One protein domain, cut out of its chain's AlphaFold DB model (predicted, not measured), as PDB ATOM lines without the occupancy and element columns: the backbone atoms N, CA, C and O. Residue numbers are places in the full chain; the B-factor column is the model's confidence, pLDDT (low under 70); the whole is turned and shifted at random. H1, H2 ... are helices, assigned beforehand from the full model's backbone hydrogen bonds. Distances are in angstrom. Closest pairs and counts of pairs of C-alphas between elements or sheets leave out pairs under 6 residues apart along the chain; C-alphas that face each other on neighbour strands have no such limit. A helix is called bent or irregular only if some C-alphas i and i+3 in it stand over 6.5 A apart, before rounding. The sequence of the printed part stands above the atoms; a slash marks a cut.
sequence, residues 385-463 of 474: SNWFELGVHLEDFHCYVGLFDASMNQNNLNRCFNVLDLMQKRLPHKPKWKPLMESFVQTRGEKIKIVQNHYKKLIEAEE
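AT A GLANCE: This is residues 385 to 463 of the 474 residues of an uncharacterized protein of Hanseniaspora guilliermondii (UniProt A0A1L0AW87). Three helices run back and forth, H2 between H1 and H3, and the long last helix H4 is bent like an L. Its arm H4a folds back near H2 and H3, and its arm H4b crosses the first residues of H3 and sticks out with residues 456 to 463. The 79 printed residues hold four named helices, H1 to H4 in order, and no named strand, an all helix class. The whole is compact, with a radius of gyration of the C-alphas of 12.7 A and spans of 36 by 26 by 22 A.

HOW THE PARTS SIT: H1, residues 385 to 393, and H2, residues 397 to 409, touch as a helical hairpin at a shallow tilt of 30 degrees; the closest C-alphas are those of Phe 388 and Cys 399, 4.7 A. H2 forms another helical hairpin with H3, residues 413 to 429, at 14 degrees; the C-alphas of Phe 404 and Cys 416 come closest, 5.1 A. H4, residues 431 to 463, was assigned as one helix by its hydrogen bonds but is bent: C-alphas 443 and 446 are 8.3 A apart. Its arms H4a, residues 431 to 443, and H4b, residues 446 to 463, are about perpendicular at 86 degrees. With residues 397 to 401 alone, H2 only just touches H4a, with 3 pairs of C-alphas within 8 A, the closest those of Phe 397 and Trp 433, 7.1 A. Residues 413 to 417 of H3 touch residues 451 to 455 of H4b, about perpendicular at 76 degrees, closest at the C-alphas of Leu 413 and Val 451, 5.7 A. H1 is apart from H3 and both arms. Every O i to N i+4 pair is within hydrogen-bond range in H1, H2 and H4b, against 11 of 13 in H3 and 7 of 9 in H4a.

IN THESE COORDINATES: H1 begins at C-alpha 385 (12.569, 13.034, -0.402) and measures 12.3 A, H2 18.8 A, H3 25.6 A, H4a 19.7 A and H4b 25.7 A, ending at C-alpha 463 (40.256, 28.927, 1.647). H3 is only just irregular, with C-alphas 425 and 428 6.9 A apart, and H4a is irregular, with C-alphas 432 and 435 6.9 A apart.

THE WHOLE: The C-alphas of Lys 432 and Glu 463 are the two farthest apart, 37.4 A. The three links are tight, the printed part has no cut, and no printed residue has a pLDDT under 70.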
ATOM      1  N   SER A 385      11.705  12.462  -1.438       96.81
ATOM      2  CA  SER A 385      12.569  13.034  -0.402       96.81
ATOM      3  C   SER A 385      11.834  13.179   0.929       96.81
ATOM      4  O   SER A 385      12.353  12.725   1.945       96.81
ATOM      5  N   ASN A 386      10.606  13.706   0.923       95.81
ATOM      6  CA  ASN A 386       9.807  13.865   2.144       95.81
ATOM      7  C   ASN A 386       9.550  12.520   2.845       95.81
ATOM      8  O   ASN A 386       9.674  12.412   4.065       95.81
ATOM      9  N   TRP A 387       9.229  11.464   2.087       97.25
ATOM     10  CA  TRP A 387       9.044  10.125   2.658       97.25
ATOM     11  C   TRP A 387      10.341   9.552   3.229       97.25
ATOM     12  O   TRP A 387      10.342   8.990   4.325       97.25
ATOM     13  N   PHE A 388      11.455   9.707   2.514       97.88
ATOM     14  CA  PHE A 388      12.745   9.237   2.999       97.88
ATOM     15  C   PHE A 388      13.220  10.001   4.239       97.88
ATOM     16  O   PHE A 388      13.790   9.386   5.136       97.88
ATOM     17  N   GLU A 389      12.940  11.300   4.354       96.38
ATOM     18  CA  GLU A 389      13.257  12.084   5.552       96.38
ATOM     19  C   GLU A 389      12.582  11.534   6.806       96.38
ATOM     20  O   GLU A 389      13.248  11.346   7.827       96.38
ATOM     21  N   LEU A 390      11.295  11.174   6.724       95.56
ATOM     22  CA  LEU A 390      10.592  10.519   7.832       95.56
ATOM     23  C   LEU A 390      11.313   9.237   8.275       95.56
ATOM     24  O   LEU A 390      11.495   8.996   9.470       95.56
ATOM     25  N   GLY A 391      11.790   8.431   7.324       94.81
ATOM     26  CA  GLY A 391      12.576   7.233   7.618       94.81
ATOM     27  C   GLY A 391      13.978   7.519   8.174       94.81
ATOM     28  O   GLY A 391      14.453   6.791   9.045       94.81
ATOM     29  N   VAL A 392      14.627   8.598   7.731       95.38
ATOM     30  CA  VAL A 392      15.925   9.072   8.246       95.38
ATOM     31  C   VAL A 392      15.814   9.513   9.707       95.38
ATOM     32  O   VAL A 392      16.683   9.175  10.519       95.38
ATOM     33  N   HIS A 393      14.723  10.184  10.088       93.56
ATOM     34  CA  HIS A 393      14.445  10.524  11.488       93.56
ATOM     35  C   HIS A 393      14.286   9.284  12.375       93.56
ATOM     36  O   HIS A 393      14.716   9.292  13.527       93.56
ATOM     37  N   LEU A 394      13.738   8.196  11.826       92.38
ATOM     38  CA  LEU A 394      13.640   6.893  12.494       92.38
ATOM     39  C   LEU A 394      14.899   6.033  12.358       92.38
ATOM     40  O   LEU A 394      14.923   4.880  12.798       92.38
ATOM     41  N   GLU A 395      15.947   6.598  11.769       93.19
ATOM     42  CA  GLU A 395      17.228   5.957  11.570       93.19
ATOM     43  C   GLU A 395      17.126   4.638  10.771       93.19
ATOM     44  O   GLU A 395      17.710   3.619  11.157       93.19
ATOM     45  N   ASP A 396      16.374   4.633   9.667       93.38
ATOM     46  CA  ASP A 396      16.379   3.537   8.690       93.38
ATOM     47  C   ASP A 396      17.427   3.790   7.603       93.38
ATOM     48  O   ASP A 396      17.308   4.723   6.809       93.38
ATOM     49  N   PHE A 397      18.431   2.909   7.530       95.06
ATOM     50  CA  PHE A 397      19.518   2.978   6.552       95.06
ATOM     51  C   PHE A 397      19.022   3.071   5.102       95.06
ATOM     52  O   PHE A 397      19.568   3.836   4.313       95.06
ATOM     53  N   HIS A 398      17.970   2.334   4.734       95.81
ATOM     54  CA  HIS A 398      17.478   2.340   3.351       95.81
ATOM     55  C   HIS A 398      16.875   3.690   2.969       95.81
ATOM     56  O   HIS A 398      16.946   4.088   1.809       95.81
ATOM     57  N   CYS A 399      16.322   4.412   3.944       97.12
ATOM     58  CA  CYS A 399      15.806   5.753   3.722       97.12
ATOM     59  C   CYS A 399      16.937   6.777   3.559       97.12
ATOM     60  O   CYS A 399      16.778   7.702   2.774       97.12
ATOM     61  N   TYR A 400      18.107   6.586   4.186       97.06
ATOM     62  CA  TYR A 400      19.290   7.400   3.863       97.06
ATOM     63  C   TYR A 400      19.719   7.222   2.409       97.06
ATOM     64  O   TYR A 400      19.944   8.207   1.710       97.06
ATOM     65  N   VAL A 401      19.797   5.970   1.946       97.06
ATOM     66  CA  VAL A 401      20.149   5.664   0.552       97.06
ATOM     67  C   VAL A 401      19.138   6.294  -0.405       97.06
ATOM     68  O   VAL A 401      19.531   6.966  -1.355       97.06
ATOM     69  N   GLY A 402      17.843   6.139  -0.121       96.81
ATOM     70  CA  GLY A 402      16.778   6.747  -0.913       96.81
ATOM     71  C   GLY A 402      16.836   8.276  -0.931       96.81
ATOM     72  O   GLY A 402      16.697   8.876  -1.992       96.81
ATOM     73  N   LEU A 403      17.109   8.915   0.212       97.69
ATOM     74  CA  LEU A 403      17.243  10.372   0.300       97.69
ATOM     75  C   LEU A 403      18.462  10.883  -0.473       97.69
ATOM     76  O   LEU A 403      18.379  11.930  -1.116       97.69
ATOM     77  N   PHE A 404      19.577  10.147  -0.440       97.69
ATOM     78  CA  PHE A 404      20.751  10.438  -1.262       97.69
ATOM     79  C   PHE A 404      20.408  10.350  -2.753       97.69
ATOM     80  O   PHE A 404      20.648  11.303  -3.491       97.69
ATOM     81  N   ASP A 405      19.799   9.244  -3.191       96.88
ATOM     82  CA  ASP A 405      19.435   9.034  -4.596       96.88
ATOM     83  C   ASP A 405      18.404  10.085  -5.075       96.88
ATOM     84  O   ASP A 405      18.556  10.647  -6.160       96.88
ATOM     85  N   ALA A 406      17.418  10.445  -4.245       97.00
ATOM     86  CA  ALA A 406      16.455  11.507  -4.547       97.00
ATOM     87  C   ALA A 406      17.112  12.896  -4.635       97.00
ATOM     88  O   ALA A 406      16.810  13.664  -5.548       97.00
ATOM     89  N   SER A 407      18.050  13.205  -3.733       96.56
ATOM     90  CA  SER A 407      18.794  14.474  -3.741       96.56
ATOM     91  C   SER A 407      19.716  14.588  -4.957       96.56
ATOM     92  O   SER A 407      19.823  15.663  -5.548       96.56
ATOM     93  N   MET A 408      20.324  13.473  -5.380       95.62
ATOM     94  CA  MET A 408      21.101  13.401  -6.618       95.62
ATOM     95  C   MET A 408      20.223  13.689  -7.837       95.62
ATOM     96  O   MET A 408      20.623  14.480  -8.685       95.62
ATOM     97  N   ASN A 409      19.017  13.118  -7.905       94.69
ATOM     98  CA  ASN A 409      18.077  13.382  -9.001       94.69
ATOM     99  C   ASN A 409      17.606  14.848  -9.041       94.69
ATOM    100  O   ASN A 409      17.247  15.349 -10.101       94.69
ATOM    101  N   GLN A 410      17.628  15.546  -7.903       93.62
ATOM    102  CA  GLN A 410      17.342  16.982  -7.806       93.62
ATOM    103  C   GLN A 410      18.571  17.874  -8.050       93.62
ATOM    104  O   GLN A 410      18.462  19.091  -7.928       93.62
ATOM    105  N   ASN A 411      19.746  17.300  -8.341       93.94
ATOM    106  CA  ASN A 411      21.034  18.003  -8.401       93.94
ATOM    107  C   ASN A 411      21.397  18.774  -7.113       93.94
ATOM    108  O   ASN A 411      22.205  19.703  -7.139       93.94
ATOM    109  N   ASN A 412      20.848  18.381  -5.960       94.69
ATOM    110  CA  ASN A 412      21.152  19.009  -4.677       94.69
ATOM    111  C   ASN A 412      22.353  18.323  -4.008       94.69
ATOM    112  O   ASN A 412      22.209  17.525  -3.077       94.69
ATOM    113  N   LEU A 413      23.555  18.647  -4.491       93.94
ATOM    114  CA  LEU A 413      24.807  18.041  -4.021       93.94
ATOM    115  C   LEU A 413      25.096  18.333  -2.540       93.94
ATOM    116  O   LEU A 413      25.687  17.495  -1.859       93.94
ATOM    117  N   ASN A 414      24.620  19.468  -2.017       92.25
ATOM    118  CA  ASN A 414      24.772  19.816  -0.603       92.25
ATOM    119  C   ASN A 414      23.995  18.865   0.301       92.25
ATOM    120  O   ASN A 414      24.518  18.346   1.287       92.25
ATOM    121  N   ARG A 415      22.752  18.565  -0.076       93.62
ATOM    122  CA  ARG A 415      21.930  17.598   0.650       93.62
ATOM    123  C   ARG A 415      22.519  16.194   0.568       93.62
ATOM    124  O   ARG A 415      22.560  15.506   1.583       93.62
ATOM    125  N   CYS A 416      23.051  15.797  -0.590       95.06
ATOM    126  CA  CYS A 416      23.763  14.527  -0.738       95.06
ATOM    127  C   CYS A 416      24.941  14.412   0.235       95.06
ATOM    128  O   CYS A 416      25.078  13.391   0.908       95.06
ATOM    129  N   PHE A 417      25.767  15.457   0.340       94.62
ATOM    130  CA  PHE A 417      26.901  15.483   1.262       94.62
ATOM    131  C   PHE A 417      26.450  15.357   2.722       94.62
ATOM    132  O   PHE A 417      26.957  14.503   3.447       94.62
ATOM    133  N   ASN A 418      25.437  16.127   3.128       94.19
ATOM    134  CA  ASN A 418      24.886  16.066   4.483       94.19
ATOM    135  C   ASN A 418      24.369  14.663   4.835       94.19
ATOM    136  O   ASN A 418      24.587  14.174   5.941       94.19
ATOM    137  N   VAL A 419      23.704  13.987   3.893       95.44
ATOM    138  CA  VAL A 419      23.236  12.607   4.083       95.44
ATOM    139  C   VAL A 419      24.417  11.650   4.263       95.44
ATOM    140  O   VAL A 419      24.395  10.845   5.195       95.44
ATOM    141  N   LEU A 420      25.461  11.755   3.430       94.94
ATOM    142  CA  LEU A 420      26.670  10.931   3.550       94.94
ATOM    143  C   LEU A 420      27.364  11.119   4.902       94.94
ATOM    144  O   LEU A 420      27.680  10.134   5.571       94.94
ATOM    145  N   ASP A 421      27.556  12.368   5.321       93.81
ATOM    146  CA  ASP A 421      28.155  12.720   6.609       93.81
ATOM    147  C   ASP A 421      27.333  12.158   7.781       93.81
ATOM    148  O   ASP A 421      27.875  11.503   8.676       93.81
ATOM    149  N   LEU A 422      26.003  12.293   7.740       94.69
ATOM    150  CA  LEU A 422      25.113  11.707   8.748       94.69
ATOM    151  C   LEU A 422      25.233  10.180   8.820       94.69
ATOM    152  O   LEU A 422      25.268   9.619   9.920       94.69
ATOM    153  N   MET A 423      25.295   9.493   7.677       94.38
ATOM    154  CA  MET A 423      25.462   8.039   7.650       94.38
ATOM    155  C   MET A 423      26.817   7.625   8.241       94.38
ATOM    156  O   MET A 423      26.871   6.672   9.023       94.38
ATOM    157  N   GLN A 424      27.896   8.346   7.913       93.19
ATOM    158  CA  GLN A 424      29.240   8.094   8.441       93.19
ATOM    159  C   GLN A 424      29.314   8.329   9.953       93.19
ATOM    160  O   GLN A 424      29.811   7.466  10.673       93.19
ATOM    161  N   LYS A 425      28.738   9.428  10.458       94.12
ATOM    162  CA  LYS A 425      28.677   9.742  11.897       94.12
ATOM    163  C   LYS A 425      27.919   8.693  12.711       94.12
ATOM    164  O   LYS A 425      28.266   8.437  13.860       94.12
ATOM    165  N   ARG A 426      26.887   8.065  12.137       93.50
ATOM    166  CA  ARG A 426      26.083   7.033  12.824       93.50
ATOM    167  C   ARG A 426      26.667   5.626  12.726       93.50
ATOM    168  O   ARG A 426      26.325   4.776  13.550       93.50
ATOM    169  N   LEU A 427      27.548   5.377  11.760       93.44
ATOM    170  CA  LEU A 427      28.152   4.068  11.513       93.44
ATOM    171  C   LEU A 427      28.827   3.446  12.759       93.44
ATOM    172  O   LEU A 427      28.555   2.271  13.021       93.44
ATOM    173  N   PRO A 428      29.612   4.184  13.582       93.00
ATOM    174  CA  PRO A 428      30.242   3.633  14.788       93.00
ATOM    175  C   PRO A 428      29.234   3.114  15.818       93.00
ATOM    176  O   PRO A 428      29.487   2.128  16.504       93.00
ATOM    177  N   HIS A 429      28.062   3.748  15.900       93.56
ATOM    178  CA  HIS A 429      27.008   3.391  16.850       93.56
ATOM    179  C   HIS A 429      26.079   2.287  16.326       93.56
ATOM    180  O   HIS A 429      25.258   1.757  17.077       93.56
ATOM    181  N   LYS A 430      26.192   1.916  15.042       92.75
ATOM    182  CA  LYS A 430      25.323   0.930  14.387       92.75
ATOM    183  C   LYS A 430      26.127  -0.099  13.592       92.75
ATOM    184  O   LYS A 430      26.134  -0.056  12.363       92.75
ATOM    185  N   PRO A 431      26.694  -1.124  14.254       90.94
ATOM    186  CA  PRO A 431      27.508  -2.146  13.586       90.94
ATOM    187  C   PRO A 431      26.792  -2.853  12.425       90.94
ATOM    188  O   PRO A 431      27.409  -3.187  11.418       90.94
ATOM    189  N   LYS A 432      25.463  -3.021  12.524       93.94
ATOM    190  CA  LYS A 432      24.623  -3.623  11.473       93.94
ATOM    191  C   LYS A 432      24.614  -2.827  10.161       93.94
ATOM    192  O   LYS A 432      24.229  -3.377   9.136       93.94
ATOM    193  N   TRP A 433      24.997  -1.550  10.183       95.00
ATOM    194  CA  TRP A 433      25.048  -0.697   8.994       95.00
ATOM    195  C   TRP A 433      26.332  -0.862   8.196       95.00
ATOM    196  O   TRP A 433      26.339  -0.512   7.025       95.00
ATOM    197  N   LYS A 434      27.393  -1.423   8.781       94.12
ATOM    198  CA  LYS A 434      28.675  -1.615   8.096       94.12
ATOM    199  C   LYS A 434      28.552  -2.344   6.745       94.12
ATOM    200  O   LYS A 434      28.936  -1.741   5.746       94.12
ATOM    201  N   PRO A 435      27.930  -3.538   6.657       95.75
ATOM    202  CA  PRO A 435      27.772  -4.213   5.365       95.75
ATOM    203  C   PRO A 435      26.865  -3.441   4.393       95.75
ATOM    204  O   PRO A 435      27.069  -3.476   3.182       95.75
ATOM    205  N   LEU A 436      25.866  -2.712   4.906       95.50
ATOM    206  CA  LEU A 436      24.970  -1.905   4.072       95.50
ATOM    207  C   LEU A 436      25.687  -0.674   3.500       95.50
ATOM    208  O   LEU A 436      25.461  -0.307   2.351       95.50
ATOM    209  N   MET A 437      26.573  -0.061   4.288       95.19
ATOM    210  CA  MET A 437      27.423   1.051   3.877       95.19
ATOM    211  C   MET A 437      28.428   0.614   2.814       95.19
ATOM    212  O   MET A 437      28.570   1.297   1.808       95.19
ATOM    213  N   GLU A 438      29.080  -0.533   2.996       94.31
ATOM    214  CA  GLU A 438      29.991  -1.103   1.996       94.31
ATOM    215  C   GLU A 438      29.262  -1.334   0.662       94.31
ATOM    216  O   GLU A 438      29.723  -0.877  -0.384       94.31
ATOM    217  N   SER A 439      28.066  -1.934   0.705       95.88
ATOM    218  CA  SER A 439      27.217  -2.117  -0.480       95.88
ATOM    219  C   SER A 439      26.788  -0.788  -1.119       95.88
ATOM    220  O   SER A 439      26.800  -0.637  -2.345       95.88
ATOM    221  N   PHE A 440      26.435   0.209  -0.307       95.81
ATOM    222  CA  PHE A 440      26.073   1.538  -0.790       95.81
ATOM    223  C   PHE A 440      27.251   2.223  -1.497       95.81
ATOM    224  O   PHE A 440      27.093   2.687  -2.624       95.81
ATOM    225  N   VAL A 441      28.443   2.215  -0.895       95.06
ATOM    226  CA  VAL A 441      29.660   2.786  -1.493       95.06
ATOM    227  C   VAL A 441      30.032   2.060  -2.782       95.06
ATOM    228  O   VAL A 441      30.363   2.711  -3.770       95.06
ATOM    229  N   GLN A 442      29.921   0.730  -2.811       94.94
ATOM    230  CA  GLN A 442      30.186  -0.058  -4.012       94.94
ATOM    231  C   GLN A 442      29.231   0.310  -5.154       94.94
ATOM    232  O   GLN A 442      29.657   0.466  -6.295       94.94
ATOM    233  N   THR A 443      27.941   0.467  -4.858       95.00
ATOM    234  CA  THR A 443      26.920   0.695  -5.889       95.00
ATOM    235  C   THR A 443      26.770   2.163  -6.301       95.00
ATOM    236  O   THR A 443      26.298   2.434  -7.400       95.00
ATOM    237  N   ARG A 444      27.142   3.124  -5.442       95.31
ATOM    238  CA  ARG A 444      27.020   4.579  -5.687       95.31
ATOM    239  C   ARG A 444      28.375   5.291  -5.773       95.31
ATOM    240  O   ARG A 444      28.410   6.519  -5.779       95.31
ATOM    241  N   GLY A 445      29.484   4.557  -5.863       92.75
ATOM    242  CA  GLY A 445      30.842   5.101  -5.746       92.75
ATOM    243  C   GLY A 445      31.134   6.291  -6.662       92.75
ATOM    244  O   GLY A 445      31.727   7.272  -6.220       92.75
ATOM    245  N   GLU A 446      30.669   6.261  -7.911       93.81
ATOM    246  CA  GLU A 446      30.837   7.382  -8.847       93.81
ATOM    247  C   GLU A 446      30.064   8.632  -8.412       93.81
ATOM    248  O   GLU A 446      30.636   9.719  -8.341       93.81
ATOM    249  N   LYS A 447      28.788   8.479  -8.032       94.62
ATOM    250  CA  LYS A 447      27.958   9.582  -7.520       94.62
ATOM    251  C   LYS A 447      28.552  10.181  -6.245       94.62
ATOM    252  O   LYS A 447      28.576  11.397  -6.085       94.62
ATOM    253  N   ILE A 448      29.075   9.337  -5.358       94.31
ATOM    254  CA  ILE A 448      29.747   9.772  -4.128       94.31
ATOM    255  C   ILE A 448      30.990  10.606  -4.462       94.31
ATOM    256  O   ILE A 448      31.158  11.683  -3.894       94.31
ATOM    257  N   LYS A 449      31.819  10.169  -5.422       93.81
ATOM    258  CA  LYS A 449      32.990  10.939  -5.878       93.81
ATOM    259  C   LYS A 449      32.598  12.307  -6.437       93.81
ATOM    260  O   LYS A 449      33.279  13.284  -6.148       93.81
ATOM    261  N   ILE A 450      31.503  12.398  -7.197       93.88
ATOM    262  CA  ILE A 450      30.989  13.680  -7.713       93.88
ATOM    263  C   ILE A 450      30.677  14.635  -6.555       93.88
ATOM    264  O   ILE A 450      31.152  15.771  -6.551       93.88
ATOM    265  N   VAL A 451      29.934  14.162  -5.551       92.50
ATOM    266  CA  VAL A 451      29.564  14.954  -4.368       92.50
ATOM    267  C   VAL A 451      30.806  15.384  -3.579       92.50
ATOM    268  O   VAL A 451      30.934  16.552  -3.220       92.50
ATOM    269  N   GLN A 452      31.751  14.468  -3.352       91.06
ATOM    270  CA  GLN A 452      32.998  14.753  -2.635       91.06
ATOM    271  C   GLN A 452      33.873  15.773  -3.374       91.06
ATOM    272  O   GLN A 452      34.386  16.699  -2.753       91.06
ATOM    273  N   ASN A 453      34.010  15.646  -4.695       92.00
ATOM    274  CA  ASN A 453      34.776  16.586  -5.512       92.00
ATOM    275  C   ASN A 453      34.146  17.981  -5.521       92.00
ATOM    276  O   ASN A 453      34.865  18.974  -5.466       92.00
ATOM    277  N   HIS A 454      32.814  18.064  -5.585       90.12
ATOM    278  CA  HIS A 454      32.098  19.333  -5.484       90.12
ATOM    279  C   HIS A 454      32.376  20.023  -4.144       90.12
ATOM    280  O   HIS A 454      32.742  21.193  -4.122       90.12
ATOM    281  N   TYR A 455      32.278  19.286  -3.034       88.06
ATOM    282  CA  TYR A 455      32.546  19.844  -1.708       88.06
ATOM    283  C   TYR A 455      34.009  20.233  -1.503       88.06
ATOM    284  O   TYR A 455      34.286  21.288  -0.945       88.06
ATOM    285  N   LYS A 456      34.948  19.425  -2.005       89.44
ATOM    286  CA  LYS A 456      36.376  19.753  -1.976       89.44
ATOM    287  C   LYS A 456      36.655  21.084  -2.681       89.44
ATOM    288  O   LYS A 456      37.329  21.932  -2.115       89.44
ATOM    289  N   LYS A 457      36.066  21.298  -3.863       89.25
ATOM    290  CA  LYS A 457      36.181  22.568  -4.597       89.25
ATOM    291  C   LYS A 457      35.576  23.752  -3.845       89.25
ATOM    292  O   LYS A 457      36.112  24.846  -3.946       89.25
ATOM    293  N   LEU A 458      34.468  23.560  -3.124       85.88
ATOM    294  CA  LEU A 458      33.876  24.622  -2.302       85.88
ATOM    295  C   LEU A 458      34.805  25.030  -1.154       85.88
ATOM    296  O   LEU A 458      35.009  26.220  -0.954       85.88
ATOM    297  N   ILE A 459      35.404  24.057  -0.461       85.06
ATOM    298  CA  ILE A 459      36.364  24.315   0.624       85.06
ATOM    299  C   ILE A 459      37.606  25.026   0.076       85.06
ATOM    300  O   ILE A 459      37.989  26.068   0.592       85.06
ATOM    301  N   GLU A 460      38.185  24.526  -1.020       86.88
ATOM    302  CA  GLU A 460      39.333  25.165  -1.680       86.88
ATOM    303  C   GLU A 460      38.998  26.597  -2.141       86.88
ATOM    304  O   GLU A 460      39.824  27.501  -2.021       86.88
ATOM    305  N   ALA A 461      37.773  26.834  -2.624       79.81
ATOM    306  CA  ALA A 461      37.308  28.164  -3.002       79.81
ATOM    307  C   ALA A 461      37.141  29.099  -1.791       79.81
ATOM    308  O   ALA A 461      37.464  30.280  -1.900       79.81
ATOM    309  N   GLU A 462      36.670  28.601  -0.647       77.81
ATOM    310  CA  GLU A 462      36.568  29.371   0.600       77.81
ATOM    311  C   GLU A 462      37.941  29.690   1.201       77.81
ATOM    312  O   GLU A 462      38.167  30.823   1.616       77.81
ATOM    313  N   GLU A 463      38.878  28.743   1.172       77.88
ATOM    314  CA  GLU A 463      40.256  28.927   1.647       77.88
ATOM    315  C   GLU A 463      41.081  29.851   0.735       77.88
ATOM    316  O   GLU A 463      41.999  30.526   1.196       77.88
TER     317      GLU A 463